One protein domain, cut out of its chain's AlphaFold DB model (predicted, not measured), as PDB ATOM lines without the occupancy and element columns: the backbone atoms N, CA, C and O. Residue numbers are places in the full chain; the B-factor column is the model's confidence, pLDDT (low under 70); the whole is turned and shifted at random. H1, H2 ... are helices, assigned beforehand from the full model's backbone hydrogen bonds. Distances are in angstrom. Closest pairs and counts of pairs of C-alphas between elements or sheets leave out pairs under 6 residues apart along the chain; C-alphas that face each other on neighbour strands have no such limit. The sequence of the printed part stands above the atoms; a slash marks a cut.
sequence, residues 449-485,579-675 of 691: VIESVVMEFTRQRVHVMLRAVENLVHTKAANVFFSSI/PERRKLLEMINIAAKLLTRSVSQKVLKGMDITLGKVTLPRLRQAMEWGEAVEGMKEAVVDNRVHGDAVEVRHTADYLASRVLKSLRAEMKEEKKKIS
ATOM      1  N   VAL A 449     212.035 135.617  69.086       75.38
ATOM      2  CA  VAL A 449     211.311 135.749  70.359       75.38
ATOM      3  C   VAL A 449     210.791 137.176  70.544       75.38
ATOM      4  O   VAL A 449     209.626 137.350  70.897       75.38
ATOM      5  N   ILE A 450     211.591 138.206  70.268       77.69
ATOM      6  CA  ILE A 450     211.158 139.606  70.407       77.69
ATOM      7  C   ILE A 450     210.054 139.942  69.397       77.69
ATOM      8  O   ILE A 450     209.048 140.542  69.778       77.69
ATOM      9  N   GLU A 451     210.193 139.518  68.142       79.88
ATOM     10  CA  GLU A 451     209.189 139.723  67.097       79.88
ATOM     11  C   GLU A 451     207.865 139.048  67.475       79.88
ATOM     12  O   GLU A 451     206.811 139.688  67.426       79.88
ATOM     13  N   SER A 452     207.911 137.809  67.977       81.94
ATOM     14  CA  SER A 452     206.709 137.105  68.447       81.94
ATOM     15  C   SER A 452     206.008 137.838  69.602       81.94
ATOM     16  O   SER A 452     204.782 137.975  69.605       81.94
ATOM     17  N   VAL A 453     206.775 138.397  70.546       82.38
ATOM     18  CA  VAL A 453     206.245 139.156  71.690       82.38
ATOM     19  C   VAL A 453     205.630 140.484  71.243       82.38
ATOM     20  O   VAL A 453     204.559 140.861  71.729       82.38
ATOM     21  N   VAL A 454     206.258 141.193  70.301       84.06
ATOM     22  CA  VAL A 454     205.722 142.445  69.738       84.06
ATOM     23  C   VAL A 454     204.433 142.186  68.959       84.06
ATOM     24  O   VAL A 454     203.459 142.937  69.100       84.06
ATOM     25  N   MET A 455     204.390 141.102  68.185       84.00
ATOM     26  CA  MET A 455     203.201 140.695  67.439       84.00
ATOM     27  C   MET A 455     202.040 140.354  68.374       84.00
ATOM     28  O   MET A 455     200.940 140.875  68.193       84.00
ATOM     29  N   GLU A 456     202.260 139.573  69.430       86.06
ATOM     30  CA  GLU A 456     201.192 139.264  70.389       86.06
ATOM     31  C   GLU A 456     200.742 140.494  71.194       86.06
ATOM     32  O   GLU A 456     199.542 140.729  71.379       86.06
ATOM     33  N   PHE A 457     201.674 141.360  71.601       86.44
ATOM     34  CA  PHE A 457     201.330 142.608  72.285       86.44
ATOM     35  C   PHE A 457     200.454 143.524  71.413       86.44
ATOM     36  O   PHE A 457     199.440 144.069  71.873       86.44
ATOM     37  N   THR A 458     200.821 143.698  70.142       86.62
ATOM     38  CA  THR A 458     200.058 144.533  69.202       86.62
ATOM     39  C   THR A 458     198.708 143.917  68.874       86.62
ATOM     40  O   THR A 458     197.711 144.641  68.874       86.62
ATOM     41  N   ARG A 459     198.634 142.591  68.719       89.88
ATOM     42  CA  ARG A 459     197.388 141.840  68.514       89.88
ATOM     43  C   ARG A 459     196.382 142.103  69.626       89.88
ATOM     44  O   ARG A 459     195.254 142.524  69.360       89.88
ATOM     45  N   GLN A 460     196.798 141.927  70.882       89.19
ATOM     46  CA  GLN A 460     195.943 142.163  72.049       89.19
ATOM     47  C   GLN A 460     195.451 143.611  72.098       89.19
ATOM     48  O   GLN A 460     194.278 143.881  72.381       89.19
ATOM     49  N   ARG A 461     196.331 144.566  71.786       89.31
ATOM     50  CA  ARG A 461     195.995 145.988  71.857       89.31
ATOM     51  C   ARG A 461     195.087 146.442  70.711       89.31
ATOM     52  O   ARG A 461     194.152 147.202  70.964       89.31
ATOM     53  N   VAL A 462     195.313 145.950  69.492       91.06
ATOM     54  CA  VAL A 462     194.436 146.160  68.329       91.06
ATOM     55  C   VAL A 462     193.064 145.550  68.587       91.06
ATOM     56  O   VAL A 462     192.058 146.216  68.365       91.06
ATOM     57  N   HIS A 463     192.998 144.345  69.149       92.50
ATOM     58  CA  HIS A 463     191.737 143.710  69.520       92.50
ATOM     59  C   HIS A 463     190.905 144.566  70.496       92.50
ATOM     60  O   HIS A 463     189.714 144.797  70.269       92.50
ATOM     61  N   VAL A 464     191.532 145.093  71.556       91.94
ATOM     62  CA  VAL A 464     190.869 146.017  72.499       91.94
ATOM     63  C   VAL A 464     190.425 147.301  71.795       91.94
ATOM     64  O   VAL A 464     189.315 147.782  72.024       91.94
ATOM     65  N   MET A 465     191.268 147.841  70.917       92.75
ATOM     66  CA  MET A 465     190.984 149.055  70.156       92.75
ATOM     67  C   MET A 465     189.800 148.875  69.196       92.75
ATOM     68  O   MET A 465     188.903 149.714  69.206       92.75
ATOM     69  N   LEU A 466     189.719 147.769  68.449       92.81
ATOM     70  CA  LEU A 466     188.591 147.488  67.553       92.81
ATOM     71  C   LEU A 466     187.273 147.351  68.325       92.81
ATOM     72  O   LEU A 466     186.281 147.948  67.912       92.81
ATOM     73  N   ARG A 467     187.262 146.659  69.478       92.44
ATOM     74  CA  ARG A 467     186.067 146.602  70.345       92.44
ATOM     75  C   ARG A 467     185.668 147.983  70.855       92.44
ATOM     76  O   ARG A 467     184.488 148.313  70.887       92.44
ATOM     77  N   ALA A 468     186.643 148.801  71.251       91.06
ATOM     78  CA  ALA A 468     186.376 150.157  71.715       91.06
ATOM     79  C   ALA A 468     185.776 151.030  70.600       91.06
ATOM     80  O   ALA A 468     184.824 151.767  70.855       91.06
ATOM     81  N   VAL A 469     186.286 150.920  69.368       92.25
ATOM     82  CA  VAL A 469     185.739 151.622  68.196       92.25
ATOM     83  C   VAL A 469     184.331 151.125  67.868       92.25
ATOM     84  O   VAL A 469     183.440 151.951  67.690       92.25
ATOM     85  N   GLU A 470     184.104 149.808  67.837       91.94
ATOM     86  CA  GLU A 470     182.777 149.216  67.618       91.94
ATOM     87  C   GLU A 470     181.769 149.752  68.637       91.94
ATOM     88  O   GLU A 470     180.762 150.333  68.243       91.94
ATOM     89  N   ASN A 471     182.080 149.661  69.932       90.62
ATOM     90  CA  ASN A 471     181.203 150.133  71.004       90.62
ATOM     91  C   ASN A 471     180.959 151.645  70.928       90.62
ATOM     92  O   ASN A 471     179.829 152.106  71.094       90.62
ATOM     93  N   LEU A 472     181.996 152.441  70.656       91.44
ATOM     94  CA  LEU A 472     181.872 153.896  70.561       91.44
ATOM     95  C   LEU A 472     180.997 154.319  69.378       91.44
ATOM     96  O   LEU A 472     180.170 155.221  69.510       91.44
ATOM     97  N   VAL A 473     181.185 153.699  68.211       91.12
ATOM     98  CA  VAL A 473     180.379 154.018  67.027       91.12
ATOM     99  C   VAL A 473     178.968 153.467  67.181       91.12
ATOM    100  O   VAL A 473     178.021 154.183  66.879       91.12
ATOM    101  N   HIS A 474     178.812 152.255  67.717       91.44
ATOM    102  CA  HIS A 474     177.514 151.655  67.998       91.44
ATOM    103  C   HIS A 474     176.694 152.509  68.965       91.44
ATOM    104  O   HIS A 474     175.568 152.859  68.646       91.44
ATOM    105  N   THR A 475     177.252 152.916  70.108       88.75
ATOM    106  CA  THR A 475     176.545 153.766  71.089       88.75
ATOM    107  C   THR A 475     176.136 155.113  70.496       88.75
ATOM    108  O   THR A 475     174.994 155.538  70.656       88.75
ATOM    109  N   LYS A 476     177.028 155.774  69.743       87.56
ATOM    110  CA  LYS A 476     176.696 157.023  69.041       87.56
ATOM    111  C   LYS A 476     175.605 156.823  67.992       87.56
ATOM    112  O   LYS A 476     174.677 157.624  67.928       87.56
ATOM    113  N   ALA A 477     175.712 155.773  67.186       86.94
ATOM    114  CA  ALA A 477     174.752 155.463  66.139       86.94
ATOM    115  C   ALA A 477     173.391 155.056  66.720       86.94
ATOM    116  O   ALA A 477     172.381 155.568  66.262       86.94
ATOM    117  N   ALA A 478     173.356 154.232  67.769       84.75
ATOM    118  CA  ALA A 478     172.142 153.848  68.486       84.75
ATOM    119  C   ALA A 478     171.429 155.071  69.076       84.75
ATOM    120  O   ALA A 478     170.225 155.217  68.893       84.75
ATOM    121  N   ASN A 479     172.170 155.992  69.704       85.06
ATOM    122  CA  ASN A 479     171.598 157.230  70.238       85.06
ATOM    123  C   ASN A 479     170.939 158.089  69.151       85.06
ATOM    124  O   ASN A 479     169.901 158.688  69.405       85.06
ATOM    125  N   VAL A 480     171.528 158.155  67.952       83.81
ATOM    126  CA  VAL A 480     170.964 158.906  66.818       83.81
ATOM    127  C   VAL A 480     169.817 158.144  66.150       83.81
ATOM    128  O   VAL A 480     168.825 158.749  65.766       83.81
ATOM    129  N   PHE A 481     169.928 156.824  66.002       81.94
ATOM    130  CA  PHE A 481     168.932 155.999  65.314       81.94
ATOM    131  C   PHE A 481     167.645 155.848  66.120       81.94
ATOM    132  O   PHE A 481     166.551 155.929  65.574       81.94
ATOM    133  N   PHE A 482     167.784 155.624  67.427       79.75
ATOM    134  CA  PHE A 482     166.667 155.406  68.334       79.75
ATOM    135  C   PHE A 482     166.201 156.688  69.022       79.75
ATOM    136  O   PHE A 482     165.317 156.598  69.863       79.75
ATOM    137  N   SER A 483     166.712 157.877  68.676       73.38
ATOM    138  CA  SER A 483     166.282 159.133  69.316       73.38
ATOM    139  C   SER A 483     164.781 159.416  69.176       73.38
ATOM    140  O   SER A 483     164.225 160.159  69.977       73.38
ATOM    141  N   SER A 484     164.130 158.863  68.146       66.00
ATOM    142  CA  SER A 484     162.683 158.965  67.922       66.00
ATOM    143  C   SER A 484     161.868 157.865  68.614       66.00
ATOM    144  O   SER A 484     160.671 158.042  68.808       66.00
ATOM    145  N   ILE A 485     162.496 156.742  68.975       68.06
ATOM    146  CA  ILE A 485     161.833 155.543  69.520       68.06
ATOM    147  C   ILE A 485     162.042 155.439  71.035       68.06
ATOM    148  O   ILE A 485     161.117 155.118  71.774       68.06
ATOM    149  N   PRO A 579     211.110 152.745  73.529       61.62
ATOM    150  CA  PRO A 579     210.610 153.756  72.587       61.62
ATOM    151  C   PRO A 579     209.681 153.172  71.512       61.62
ATOM    152  O   PRO A 579     208.697 153.799  71.113       61.62
ATOM    153  N   GLU A 580     209.944 151.934  71.094       68.75
ATOM    154  CA  GLU A 580     209.155 151.180  70.112       68.75
ATOM    155  C   GLU A 580     207.732 150.904  70.607       68.75
ATOM    156  O   GLU A 580     206.768 151.055  69.854       68.75
ATOM    157  N   ARG A 581     207.562 150.630  71.908       75.31
ATOM    158  CA  ARG A 581     206.240 150.472  72.531       75.31
ATOM    159  C   ARG A 581     205.423 151.758  72.434       75.31
ATOM    160  O   ARG A 581     204.221 151.701  72.176       75.31
ATOM    161  N   ARG A 582     206.054 152.924  72.628       77.19
ATOM    162  CA  ARG A 582     205.381 154.229  72.507       77.19
ATOM    163  C   ARG A 582     204.931 154.481  71.069       77.19
ATOM    164  O   ARG A 582     203.780 154.865  70.870       77.19
ATOM    165  N   LYS A 583     205.796 154.196  70.093       81.25
ATOM    166  CA  LYS A 583     205.484 154.319  68.662       81.25
ATOM    167  C   LYS A 583     204.341 153.387  68.243       81.25
ATOM    168  O   LYS A 583     203.400 153.838  67.600       81.25
ATOM    169  N   LEU A 584     204.357 152.123  68.671       83.12
ATOM    170  CA  LEU A 584     203.268 151.175  68.404       83.12
ATOM    171  C   LEU A 584     201.938 151.646  69.003       83.12
ATOM    172  O   LEU A 584     200.910 151.622  68.330       83.12
ATOM    173  N   LEU A 585     201.942 152.134  70.246       85.25
ATOM    174  CA  LEU A 585     200.736 152.688  70.869       85.25
ATOM    175  C   LEU A 585     200.222 153.937  70.140       85.25
ATOM    176  O   LEU A 585     199.010 154.123  70.024       85.25
ATOM    177  N   GLU A 586     201.117 154.781  69.628       87.38
ATOM    178  CA  GLU A 586     200.757 155.935  68.806       87.38
ATOM    179  C   GLU A 586     200.106 155.508  67.484       87.38
ATOM    180  O   GLU A 586     199.029 156.008  67.151       87.38
ATOM    181  N   MET A 587     200.666 154.507  66.801       87.44
ATOM    182  CA  MET A 587     200.091 153.940  65.575       87.44
ATOM    183  C   MET A 587     198.717 153.308  65.805       87.44
ATOM    184  O   MET A 587     197.799 153.518  65.009       87.44
ATOM    185  N   ILE A 588     198.524 152.618  66.931       89.81
ATOM    186  CA  ILE A 588     197.212 152.081  67.323       89.81
ATOM    187  C   ILE A 588     196.212 153.213  67.582       89.81
ATOM    188  O   ILE A 588     195.051 153.119  67.181       89.81
ATOM    189  N   ASN A 589     196.639 154.312  68.208       90.44
ATOM    190  CA  ASN A 589     195.771 155.471  68.427       90.44
ATOM    191  C   ASN A 589     195.403 156.179  67.112       90.44
ATOM    192  O   ASN A 589     194.270 156.645  66.962       90.44
ATOM    193  N   ILE A 590     196.329 156.252  66.150       90.00
ATOM    194  CA  ILE A 590     196.065 156.775  64.800       90.00
ATOM    195  C   ILE A 590     195.061 155.870  64.076       90.00
ATOM    196  O   ILE A 590     194.053 156.372  63.570       90.00
ATOM    197  N   ALA A 591     195.268 154.547  64.113       90.75
ATOM    198  CA  ALA A 591     194.334 153.558  63.574       90.75
ATOM    199  C   ALA A 591     192.931 153.730  64.166       90.75
ATOM    200  O   ALA A 591     191.956 153.837  63.422       90.75
ATOM    201  N   ALA A 592     192.828 153.847  65.494       91.00
ATOM    202  CA  ALA A 592     191.561 154.029  66.193       91.00
ATOM    203  C   ALA A 592     190.809 155.277  65.712       91.00
ATOM    204  O   ALA A 592     189.605 155.221  65.454       91.00
ATOM    205  N   LYS A 593     191.509 156.411  65.555       91.56
ATOM    206  CA  LYS A 593     190.917 157.670  65.072       91.56
ATOM    207  C   LYS A 593     190.426 157.551  63.628       91.56
ATOM    208  O   LYS A 593     189.307 157.979  63.330       91.56
ATOM    209  N   LEU A 594     191.237 156.960  62.748       91.50
ATOM    210  CA  LEU A 594     190.888 156.756  61.339       91.50
ATOM    211  C   LEU A 594     189.693 155.810  61.187       91.50
ATOM    212  O   LEU A 594     188.726 156.153  60.502       91.50
ATOM    213  N   LEU A 595     189.719 154.670  61.883       92.12
ATOM    214  CA  LEU A 595     188.625 153.701  61.891       92.12
ATOM    215  C   LEU A 595     187.353 154.315  62.468       92.12
ATOM    216  O   LEU A 595     186.313 154.239  61.826       92.12
ATOM    217  N   THR A 596     187.420 155.017  63.602       92.50
ATOM    218  CA  THR A 596     186.237 155.673  64.190       92.50
ATOM    219  C   THR A 596     185.575 156.621  63.194       92.50
ATOM    220  O   THR A 596     184.353 156.580  63.034       92.50
ATOM    221  N   ARG A 597     186.359 157.452  62.492       91.25
ATOM    222  CA  ARG A 597     185.838 158.386  61.483       91.25
ATOM    223  C   ARG A 597     185.229 157.648  60.290       91.25
ATOM    224  O   ARG A 597     184.103 157.956  59.908       91.25
ATOM    225  N   SER A 598     185.956 156.685  59.724       91.94
ATOM    226  CA  SER A 598     185.530 155.929  58.538       91.94
ATOM    227  C   SER A 598     184.284 155.081  58.816       91.94
ATOM    228  O   SER A 598     183.291 155.182  58.096       91.94
ATOM    229  N   VAL A 599     184.289 154.320  59.916       92.06
ATOM    230  CA  VAL A 599     183.156 153.491  60.353       92.06
ATOM    231  C   VAL A 599     181.947 154.370  60.650       92.06
ATOM    232  O   VAL A 599     180.874 154.091  60.132       92.06
ATOM    233  N   SER A 600     182.103 155.477  61.388       91.06
ATOM    234  CA  SER A 600     180.982 156.390  61.673       91.06
ATOM    235  C   SER A 600     180.356 156.949  60.395       91.06
ATOM    236  O   SER A 600     179.136 156.954  60.262       91.06
ATOM    237  N   GLN A 601     181.167 157.379  59.423       90.12
ATOM    238  CA  GLN A 601     180.659 157.880  58.141       90.12
ATOM    239  C   GLN A 601     179.905 156.805  57.350       90.12
ATOM    240  O   GLN A 601     178.858 157.091  56.768       90.12
ATOM    241  N   LYS A 602     180.420 155.571  57.319       89.44
ATOM    242  CA  LYS A 602     179.773 154.447  56.624       89.44
ATOM    243  C   LYS A 602     178.490 154.001  57.327       89.44
ATOM    244  O   LYS A 602     177.498 153.749  56.651       89.44
ATOM    245  N   VAL A 603     178.485 153.967  58.659       89.25
ATOM    246  CA  VAL A 603     177.305 153.659  59.480       89.25
ATOM    247  C   VAL A 603     176.215 154.709  59.264       89.25
ATOM    248  O   VAL A 603     175.090 154.338  58.954       89.25
ATOM    249  N   LEU A 604     176.547 156.006  59.292       86.69
ATOM    250  CA  LEU A 604     175.584 157.076  58.999       86.69
ATOM    251  C   LEU A 604     175.001 156.980  57.581       86.69
ATOM    252  O   LEU A 604     173.811 157.193  57.411       86.69
ATOM    253  N   LYS A 605     175.806 156.619  56.571       86.62
ATOM    254  CA  LYS A 605     175.304 156.370  55.205       86.62
ATOM    255  C   LYS A 605     174.399 155.138  55.116       86.62
ATOM    256  O   LYS A 605     173.501 155.109  54.285       86.62
ATOM    257  N   GLY A 606     174.670 154.114  55.927       82.88
ATOM    258  CA  GLY A 606     173.881 152.884  55.978       82.88
ATOM    259  C   GLY A 606     172.571 153.022  56.760       82.88
ATOM    260  O   GLY A 606     171.682 152.184  56.618       82.88
ATOM    261  N   MET A 607     172.432 154.066  57.575       83.44
ATOM    262  CA  MET A 607     171.255 154.330  58.397       83.44
ATOM    263  C   MET A 607     170.324 155.329  57.716       83.44
ATOM    264  O   MET A 607     170.678 156.491  57.540       83.44
ATOM    265  N   ASP A 608     169.101 154.908  57.413       78.31
ATOM    266  CA  ASP A 608     168.037 155.830  57.032       78.31
ATOM    267  C   ASP A 608     167.202 156.179  58.269       78.31
ATOM    268  O   ASP A 608     166.388 155.380  58.745       78.31
ATOM    269  N   ILE A 609     167.445 157.377  58.807       71.12
ATOM    270  CA  ILE A 609     166.787 157.901  60.013       71.12
ATOM    271  C   ILE A 609     165.290 158.146  59.751       71.12
ATOM    272  O   ILE A 609     164.482 158.052  60.669       71.12
ATOM    273  N   THR A 610     164.904 158.414  58.498       66.00
ATOM    274  CA  THR A 610     163.520 158.767  58.140       66.00
ATOM    275  C   THR A 610     162.624 157.543  57.997       66.00
ATOM    276  O   THR A 610     161.500 157.533  58.488       66.00
ATOM    277  N   LEU A 611     163.137 156.479  57.373       61.50
ATOM    278  CA  LEU A 611     162.391 155.236  57.155       61.50
ATOM    279  C   LEU A 611     162.604 154.201  58.269       61.50
ATOM    280  O   LEU A 611     161.986 153.133  58.239       61.50
ATOM    281  N   GLY A 612     163.511 154.471  59.216       66.38
ATOM    282  CA  GLY A 612     163.925 153.507  60.237       66.38
ATOM    283  C   GLY A 612     164.499 152.232  59.614       66.38
ATOM    284  O   GLY A 612     164.301 151.135  60.129       66.38
ATOM    285  N   LYS A 613     165.154 152.327  58.454       76.12
ATOM    286  CA  LYS A 613     165.711 151.169  57.743       76.12
ATOM    287  C   LYS A 613     167.229 151.219  57.790       76.12
ATOM    288  O   LYS A 613     167.846 152.255  57.575       76.12
ATOM    289  N   VAL A 614     167.830 150.060  58.041       81.31
ATOM    290  CA  VAL A 614     169.282 149.885  58.024       81.31
ATOM    291  C   VAL A 614     169.675 149.144  56.751       81.31
ATOM    292  O   VAL A 614     169.295 147.986  56.551       81.31
ATOM    293  N   THR A 615     170.437 149.814  55.891       82.00
ATOM    294  CA  THR A 615     171.047 149.243  54.688       82.00
ATOM    295  C   THR A 615     172.461 148.769  55.009       82.00
ATOM    296  O   THR A 615     173.257 149.487  55.610       82.00
ATOM    297  N   LEU A 616     172.772 147.520  54.657       79.44
ATOM    298  CA  LEU A 616     174.097 146.954  54.901       79.44
ATOM    299  C   LEU A 616     175.045 147.332  53.753       79.44
ATOM    300  O   LEU A 616     174.658 147.191  52.589       79.44
ATOM    301  N   PRO A 617     176.282 147.771  54.041       76.25
ATOM    302  CA  PRO A 617     177.278 148.006  53.006       76.25
ATOM    303  C   PRO A 617     177.612 146.691  52.288       76.25
ATOM    304  O   PRO A 617     177.676 145.628  52.908       76.25
ATOM    305  N   ARG A 618     177.836 146.754  50.968       74.19
ATOM    306  CA  ARG A 618     178.304 145.596  50.191       74.19
ATOM    307  C   ARG A 618     179.753 145.288  50.578       74.19
ATOM    308  O   ARG A 618     180.663 146.000  50.160       74.19
ATOM    309  N   LEU A 619     179.956 144.233  51.362       72.69
ATOM    310  CA  LEU A 619     181.286 143.700  51.655       72.69
ATOM    311  C   LEU A 619     181.838 143.028  50.392       72.69
ATOM    312  O   LEU A 619     181.193 142.139  49.840       72.69
ATOM    313  N   ARG A 620     183.011 143.469  49.918       69.69
ATOM    314  CA  ARG A 620     183.683 142.862  48.752       69.69
ATOM    315  C   ARG A 620     184.247 141.471  49.062       69.69
ATOM    316  O   ARG A 620     184.363 140.659  48.155       69.69
ATOM    317  N   GLN A 621     184.565 141.211  50.326       75.38
ATOM    318  CA  GLN A 621     185.088 139.945  50.824       75.38
ATOM    319  C   GLN A 621     184.486 139.688  52.210       75.38
ATOM    320  O   GLN A 621     184.345 140.624  53.004       75.38
ATOM    321  N   ALA A 622     184.073 138.448  52.482       76.88
ATOM    322  CA  ALA A 622     183.687 138.048  53.830       76.88
ATOM    323  C   ALA A 622     184.946 138.061  54.705       76.88
ATOM    324  O   ALA A 622     185.963 137.514  54.298       76.88
ATOM    325  N   MET A 623     184.879 138.743  55.846       84.44
ATOM    326  CA  MET A 623     185.992 138.887  56.781       84.44
ATOM    327  C   MET A 623     185.528 138.448  58.166       84.44
ATOM    328  O   MET A 623     184.405 138.777  58.569       84.44
ATOM    329  N   GLU A 624     186.374 137.729  58.894       89.81
ATOM    330  CA  GLU A 624     186.127 137.365  60.291       89.81
ATOM    331  C   GLU A 624     186.781 138.348  61.276       89.81
ATOM    332  O   GLU A 624     187.667 139.127  60.931       89.81
ATOM    333  N   TRP A 625     186.349 138.322  62.544       89.56
ATOM    334  CA  TRP A 625     186.916 139.200  63.578       89.56
ATOM    335  C   TRP A 625     188.417 138.955  63.782       89.56
ATOM    336  O   TRP A 625     189.172 139.906  63.962       89.56
ATOM    337  N   GLY A 626     188.846 137.690  63.723       88.50
ATOM    338  CA  GLY A 626     190.260 137.320  63.793       88.50
ATOM    339  C   GLY A 626     191.062 137.938  62.650       88.50
ATOM    340  O   GLY A 626     192.043 138.621  62.909       88.50
ATOM    341  N   GLU A 627     190.590 137.806  61.410       89.31
ATOM    342  CA  GLU A 627     191.242 138.383  60.224       89.31
ATOM    343  C   GLU A 627     191.324 139.913  60.283       89.31
ATOM    344  O   GLU A 627     192.335 140.499  59.901       89.31
ATOM    345  N   ALA A 628     190.292 140.575  60.817       88.69
ATOM    346  CA  ALA A 628     190.312 142.019  61.031       88.69
ATOM    347  C   ALA A 628     191.382 142.442  62.057       88.69
ATOM    348  O   ALA A 628     192.028 143.477  61.885       88.69
ATOM    349  N   VAL A 629     191.576 141.650  63.118       92.31
ATOM    350  CA  VAL A 629     192.615 141.885  64.131       92.31
ATOM    351  C   VAL A 629     194.000 141.604  63.559       92.31
ATOM    352  O   VAL A 629     194.880 142.442  63.737       92.31
ATOM    353  N   GLU A 630     194.196 140.483  62.860       90.56
ATOM    354  CA  GLU A 630     195.489 140.116  62.265       90.56
ATOM    355  C   GLU A 630     195.919 141.121  61.193       90.56
ATOM    356  O   GLU A 630     197.023 141.657  61.268       90.56
ATOM    357  N   GLY A 631     195.019 141.483  60.272       88.56
ATOM    358  CA  GLY A 631     195.320 142.456  59.221       88.56
ATOM    359  C   GLY A 631     195.648 143.846  59.774       88.56
ATOM    360  O   GLY A 631     196.566 144.508  59.294       88.56
ATOM    361  N   MET A 632     194.952 144.297  60.829       90.88
ATOM    362  CA  MET A 632     195.305 145.567  61.479       90.88
ATOM    363  C   MET A 632     196.545 145.478  62.364       90.88
ATOM    364  O   MET A 632     197.250 146.477  62.487       90.88
ATOM    365  N   LYS A 633     196.827 144.327  62.980       91.56
ATOM    366  CA  LYS A 633     198.062 144.080  63.733       91.56
ATOM    367  C   LYS A 633     199.270 144.209  62.810       91.56
ATOM    368  O   LYS A 633     200.153 145.010  63.102       91.56
ATOM    369  N   GLU A 634     199.263 143.500  61.683       90.25
ATOM    370  CA  GLU A 634     200.319 143.581  60.665       90.25
ATOM    371  C   GLU A 634     200.470 145.009  60.139       90.25
ATOM    372  O   GLU A 634     201.565 145.563  60.149       90.25
ATOM    373  N   ALA A 635     199.363 145.680  59.798       88.81
ATOM    374  CA  ALA A 635     199.417 147.067  59.340       88.81
ATOM    375  C   ALA A 635     199.986 148.040  60.394       88.81
ATOM    376  O   ALA A 635     200.646 149.015  60.034       88.81
ATOM    377  N   VAL A 636     199.736 147.814  61.689       89.75
ATOM    378  CA  VAL A 636     200.279 148.632  62.790       89.75
ATOM    379  C   VAL A 636     201.773 148.390  62.980       89.75
ATOM    380  O   VAL A 636     202.513 149.364  63.128       89.75
ATOM    381  N   VAL A 637     202.205 147.128  62.977       88.19
ATOM    382  CA  VAL A 637     203.619 146.750  63.137       88.19
ATOM    383  C   VAL A 637     204.441 147.251  61.949       88.19
ATOM    384  O   VAL A 637     205.459 147.909  62.151       88.19
ATOM    385  N   ASP A 638     203.919 147.094  60.731       87.19
ATOM    386  CA  ASP A 638     204.558 147.558  59.493       87.19
ATOM    387  C   ASP A 638     204.407 149.066  59.248       87.19
ATOM    388  O   ASP A 638     204.851 149.583  58.221       87.19
ATOM    389  N   ASN A 639     203.755 149.797  60.161       87.50
ATOM    390  CA  ASN A 639     203.527 151.238  60.048       87.50
ATOM    391  C   ASN A 639     202.756 151.648  58.765       87.50
ATOM    392  O   ASN A 639     202.937 152.742  58.230       87.50
ATOM    393  N   ARG A 640     201.863 150.779  58.275       86.12
ATOM    394  CA  ARG A 640     201.021 150.963  57.073       86.12
ATOM    395  C   ARG A 640     199.649 151.582  57.373       86.12
ATOM    396  O   ARG A 640     198.753 151.580  56.534       86.12
ATOM    397  N   VAL A 641     199.450 152.143  58.566       84.94
ATOM    398  CA  VAL A 641     198.159 152.717  58.978       84.94
ATOM    399  C   VAL A 641     197.973 154.127  58.408       84.94
ATOM    400  O   VAL A 641     198.362 155.125  59.016       84.94
ATOM    401  N   HIS A 642     197.302 154.228  57.263       86.44
ATOM    402  CA  HIS A 642     196.821 155.491  56.694       86.44
ATOM    403  C   HIS A 642     195.436 155.317  56.047       86.44
ATOM    404  O   HIS A 642     194.919 154.207  55.939       86.44
ATOM    405  N   GLY A 643     194.791 156.419  55.644       77.31
ATOM    406  CA  GLY A 643     193.387 156.413  55.194       77.31
ATOM    407  C   GLY A 643     193.088 155.532  53.971       77.31
ATOM    408  O   GLY A 643     191.982 155.006  53.859       77.31
ATOM    409  N   ASP A 644     194.079 155.333  53.099       81.12
ATOM    410  CA  ASP A 644     193.950 154.555  51.860       81.12
ATOM    411  C   ASP A 644     194.379 153.087  52.002       81.12
ATOM    412  O   ASP A 644     194.213 152.301  51.060       81.12
ATOM    413  N   ALA A 645     194.884 152.688  53.174       86.94
ATOM    414  CA  ALA A 645     195.291 151.315  53.442       86.94
ATOM    415  C   ALA A 645     194.113 150.348  53.240       86.94
ATOM    416  O   ALA A 645     192.963 150.636  53.599       86.94
ATOM    417  N   VAL A 646     194.387 149.210  52.602       87.62
ATOM    418  CA  VAL A 646     193.361 148.219  52.243       87.62
ATOM    419  C   VAL A 646     192.795 147.585  53.513       87.62
ATOM    420  O   VAL A 646     191.581 147.464  53.659       87.62
ATOM    421  N   GLU A 647     193.671 147.304  54.469       88.38
ATOM    422  CA  GLU A 647     193.397 146.719  55.776       88.38
ATOM    423  C   GLU A 647     192.474 147.632  56.596       88.38
ATOM    424  O   GLU A 647     191.441 147.186  57.094       88.38
ATOM    425  N   VAL A 648     192.758 148.942  56.646       89.38
ATOM    426  CA  VAL A 648     191.914 149.943  57.332       89.38
ATOM    427  C   VAL A 648     190.543 150.066  56.659       89.38
ATOM    428  O   VAL A 648     189.521 150.190  57.335       89.38
ATOM    429  N   ARG A 649     190.482 150.024  55.322       88.94
ATOM    430  CA  ARG A 649     189.209 150.109  54.587       88.94
ATOM    431  C   ARG A 649     188.344 148.871  54.795       88.94
ATOM    432  O   ARG A 649     187.163 149.033  55.107       88.94
ATOM    433  N   HIS A 650     188.924 147.678  54.666       89.56
ATOM    434  CA  HIS A 650     188.226 146.405  54.844       89.56
ATOM    435  C   HIS A 650     187.747 146.224  56.285       89.56
ATOM    436  O   HIS A 650     186.577 145.911  56.499       89.56
ATOM    437  N   THR A 651     188.598 146.518  57.273       91.00
ATOM    438  CA  THR A 651     188.189 146.478  58.685       91.00
ATOM    439  C   THR A 651     187.117 147.515  59.001       91.00
ATOM    440  O   THR A 651     186.164 147.202  59.712       91.00
ATOM    441  N   ALA A 652     187.183 148.718  58.419       90.94
ATOM    442  CA  ALA A 652     186.116 149.706  58.571       90.94
ATOM    443  C   ALA A 652     184.787 149.259  57.932       90.94
ATOM    444  O   ALA A 652     183.728 149.490  58.512       90.94
ATOM    445  N   ASP A 653     184.821 148.631  56.752       90.00
ATOM    446  CA  ASP A 653     183.628 148.067  56.102       90.00
ATOM    447  C   ASP A 653     183.015 146.933  56.931       90.00
ATOM    448  O   ASP A 653     181.800 146.907  57.152       90.00
ATOM    449  N   TYR A 654     183.861 146.038  57.441       92.25
ATOM    450  CA  TYR A 654     183.460 144.946  58.320       92.25
ATOM    451  C   TYR A 654     182.813 145.466  59.613       92.25
ATOM    452  O   TYR A 654     181.678 145.093  59.923       92.25
ATOM    453  N   LEU A 655     183.476 146.387  60.325       91.75
ATOM    454  CA  LEU A 655     182.942 146.999  61.548       91.75
ATOM    455  C   LEU A 655     181.639 147.758  61.283       91.75
ATOM    456  O   LEU A 655     180.688 147.611  62.045       91.75
ATOM    457  N   ALA A 656     181.549 148.519  60.187       90.94
ATOM    458  CA  ALA A 656     180.317 149.219  59.830       90.94
ATOM    459  C   ALA A 656     179.171 148.231  59.571       90.94
ATOM    460  O   ALA A 656     178.078 148.407  60.110       90.94
ATOM    461  N   SER A 657     179.414 147.154  58.813       90.06
ATOM    462  CA  SER A 657     178.406 146.111  58.605       90.06
ATOM    463  C   SER A 657     177.982 145.452  59.916       90.06
ATOM    464  O   SER A 657     176.809 145.104  60.050       90.06
ATOM    465  N   ARG A 658     178.908 145.235  60.851       90.88
ATOM    466  CA  ARG A 658     178.636 144.597  62.142       90.88
ATOM    467  C   ARG A 658     177.796 145.497  63.048       90.88
ATOM    468  O   ARG A 658     176.751 145.053  63.518       90.88
ATOM    469  N   VAL A 659     178.167 146.773  63.174       91.25
ATOM    470  CA  VAL A 659     177.384 147.787  63.902       91.25
ATOM    471  C   VAL A 659     175.977 147.910  63.316       91.25
ATOM    472  O   VAL A 659     175.000 147.864  64.054       91.25
ATOM    473  N   LEU A 660     175.841 147.983  61.990       89.06
ATOM    474  CA  LEU A 660     174.534 148.080  61.327       89.06
ATOM    475  C   LEU A 660     173.682 146.810  61.504       89.06
ATOM    476  O   LEU A 660     172.467 146.905  61.685       89.06
ATOM    477  N   LYS A 661     174.289 145.613  61.496       89.06
ATOM    478  CA  LYS A 661     173.588 144.359  61.833       89.06
ATOM    479  C   LYS A 661     173.096 144.367  63.282       89.06
ATOM    480  O   LYS A 661     171.950 143.983  63.503       89.06
ATOM    481  N   SER A 662     173.923 144.839  64.220       90.19
ATOM    482  CA  SER A 662     173.557 145.000  65.635       90.19
ATOM    483  C   SER A 662     172.378 145.962  65.796       90.19
ATOM    484  O   SER A 662     171.339 145.570  66.315       90.19
ATOM    485  N   LEU A 663     172.451 147.160  65.206       87.50
ATOM    486  CA  LEU A 663     171.352 148.137  65.229       87.50
ATOM    487  C   LEU A 663     170.063 147.592  64.604       87.50
ATOM    488  O   LEU A 663     168.969 147.851  65.098       87.50
ATOM    489  N   ARG A 664     170.163 146.810  63.521       86.94
ATOM    490  CA  ARG A 664     169.003 146.148  62.906       86.94
ATOM    491  C   ARG A 664     168.396 145.081  63.823       86.94
ATOM    492  O   ARG A 664     167.178 144.909  63.797       86.94
ATOM    493  N   ALA A 665     169.215 144.351  64.579       87.25
ATOM    494  CA  ALA A 665     168.750 143.384  65.571       87.25
ATOM    495  C   ALA A 665     168.068 144.097  66.749       87.25
ATOM    496  O   ALA A 665     166.913 143.785  67.033       87.25
ATOM    497  N   GLU A 666     168.699 145.132  67.311       86.94
ATOM    498  CA  GLU A 666     168.099 145.976  68.353       86.94
ATOM    499  C   GLU A 666     166.781 146.590  67.884       86.94
ATOM    500  O   GLU A 666     165.798 146.571  68.608       86.94
ATOM    501  N   MET A 667     166.692 147.053  66.635       83.12
ATOM    502  CA  MET A 667     165.439 147.594  66.107       83.12
ATOM    503  C   MET A 667     164.331 146.537  66.031       83.12
ATOM    504  O   MET A 667     163.163 146.851  66.260       83.12
ATOM    505  N   LYS A 668     164.662 145.281  65.701       84.12
ATOM    506  CA  LYS A 668     163.685 144.182  65.745       84.12
ATOM    507  C   LYS A 668     163.238 143.900  67.177       84.12
ATOM    508  O   LYS A 668     162.060 143.619  67.376       84.12
ATOM    509  N   GLU A 669     164.144 143.971  68.146       83.94
ATOM    510  CA  GLU A 669     163.819 143.814  69.567       83.94
ATOM    511  C   GLU A 669     162.961 144.967  70.089       83.94
ATOM    512  O   GLU A 669     161.939 144.710  70.713       83.94
ATOM    513  N   GLU A 670     163.295 146.219  69.773       80.00
ATOM    514  CA  GLU A 670     162.491 147.391  70.146       80.00
ATOM    515  C   GLU A 670     161.099 147.334  69.504       80.00
ATOM    516  O   GLU A 670     160.100 147.583  70.170       80.00
ATOM    517  N   LYS A 671     160.986 146.907  68.236       78.88
ATOM    518  CA  LYS A 671     159.675 146.670  67.603       78.88
ATOM    519  C   LYS A 671     158.875 145.574  68.303       78.88
ATOM    520  O   LYS A 671     157.666 145.724  68.451       78.88
ATOM    521  N   LYS A 672     159.528 144.489  68.739       79.56
ATOM    522  CA  LYS A 672     158.876 143.451  69.551       79.56
ATOM    523  C   LYS A 672     158.414 144.014  70.897       79.56
ATOM    524  O   LYS A 672     157.269 143.772  71.252       79.56
ATOM    525  N   LYS A 673     159.246 144.807  71.587       76.31
ATOM    526  CA  LYS A 673     158.895 145.464  72.860       76.31
ATOM    527  C   LYS A 673     157.690 146.394  72.715       76.31
ATOM    528  O   LYS A 673     156.778 146.313  73.529       76.31
ATOM    529  N   ILE A 674     157.655 147.210  71.659       70.88
ATOM    530  CA  ILE A 674     156.519 148.094  71.353       70.88
ATOM    531  C   ILE A 674     155.255 147.273  71.076       70.88
ATOM    532  O   ILE A 674     154.210 147.582  71.636       70.88
ATOM    533  N   SER A 675     155.352 146.191  70.291       67.44
ATOM    534  CA  SER A 675     154.219 145.289  70.027       67.44
ATOM    535  C   SER A 675     153.676 144.640  71.305       67.44
ATOM    536  O   SER A 675     152.464 144.549  71.468       67.44
TER     537      SER A 675
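This is residues 449 to 485 and 579 to 675 of the 691 residues of the protein "Fibrous sheath-interacting protein 2" of Papilio machaon (UniProt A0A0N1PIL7). Two long helices, H1 and H2, run side by side the same way along a rod of four helices, and short H3 and long H4 pack on this pair, H3 on an earlier part of H1 and H4 on a later part. H3 and H4 form a helical hairpin, H3 running against the three long helices, and H4 makes the far end of the rod at Ser 675. Between H2 and H3 a long link, residues 607 to 624, folds back on itself in a short antiparallel pairing of residues 607 to 608 with 613 to 614. The printed part has 134 residues, with H1, H2, H3 and H4 in that order along the chain and no named strand, and its class is all helix. It is compact, with a radius of gyration of the C-alphas of 16.4 A, and spans 58 by 25 by 21 A.

H1, the longest helix, covers residues 449 to 481, 47.2 A from first to last C-alpha, and C-alpha 449 is at (211.311, 135.749, 70.359). H2 covers residues 579 to 606 and measures 40.3 A, with C-alpha 579 at (210.610, 153.756, 72.587). H3 is residues 625 to 637, 18.3 A long. H4 covers residues 646 to 675, 43.1 A, and ends with C-alpha 675 at (154.219, 145.289, 70.027).

H1 and H2 touch at a shallow tilt of 30 degrees and run the same way; their closest C-alphas, those of Val 469 and Thr 596, are 5.7 A apart. H1 touches H3 with residues 455 to 466 alone, at a steep tilt of 60 degrees, opposite ways; the closest C-alphas are those of Arg 459 and Lys 633, 5.3 A apart. H1 touches H4 with residues 470 to 478 alone, at a steep tilt of 40 degrees, the same way, and the C-alphas of His 474 and Val 659 come closest, at 5.6 A. H2 touches H4 at a steep tilt of 50 degrees, the same way, with the closest C-alphas, Val 599 and Ala 652, 5.1 A apart. H2 touches H3 with residues 584 to 591 alone, and the closest C-alphas are those of Met 587 and Val 636, at 6.0 A. The hairpin of H3 and H4 has a steep tilt of 36 degrees, only just past shallow, with the closest C-alphas, Ala 628 and Thr 651, 5.5 A apart. The helix packing is mostly crossed: of the 6 pairs that touch, 1 is at a shallow tilt. In H1, H2, H3 and H4 every O i to N i+4 pair is within hydrogen-bond range.

The two C-alphas farthest apart are those of Val 449 and Ser 675, at 57.9 A. Residues 486 to 578 are not printed, and C-alphas 485 and 579 are 48.9 A apart across the cut. The link from H2 to H3 is long, 18 residues, and that from H3 to H4 is short, 8 residues. The mean pLDDT of the printed part is 85.0; residues 484 to 485, 579 to 580, 610 to 612, 620 and 675 are under 70.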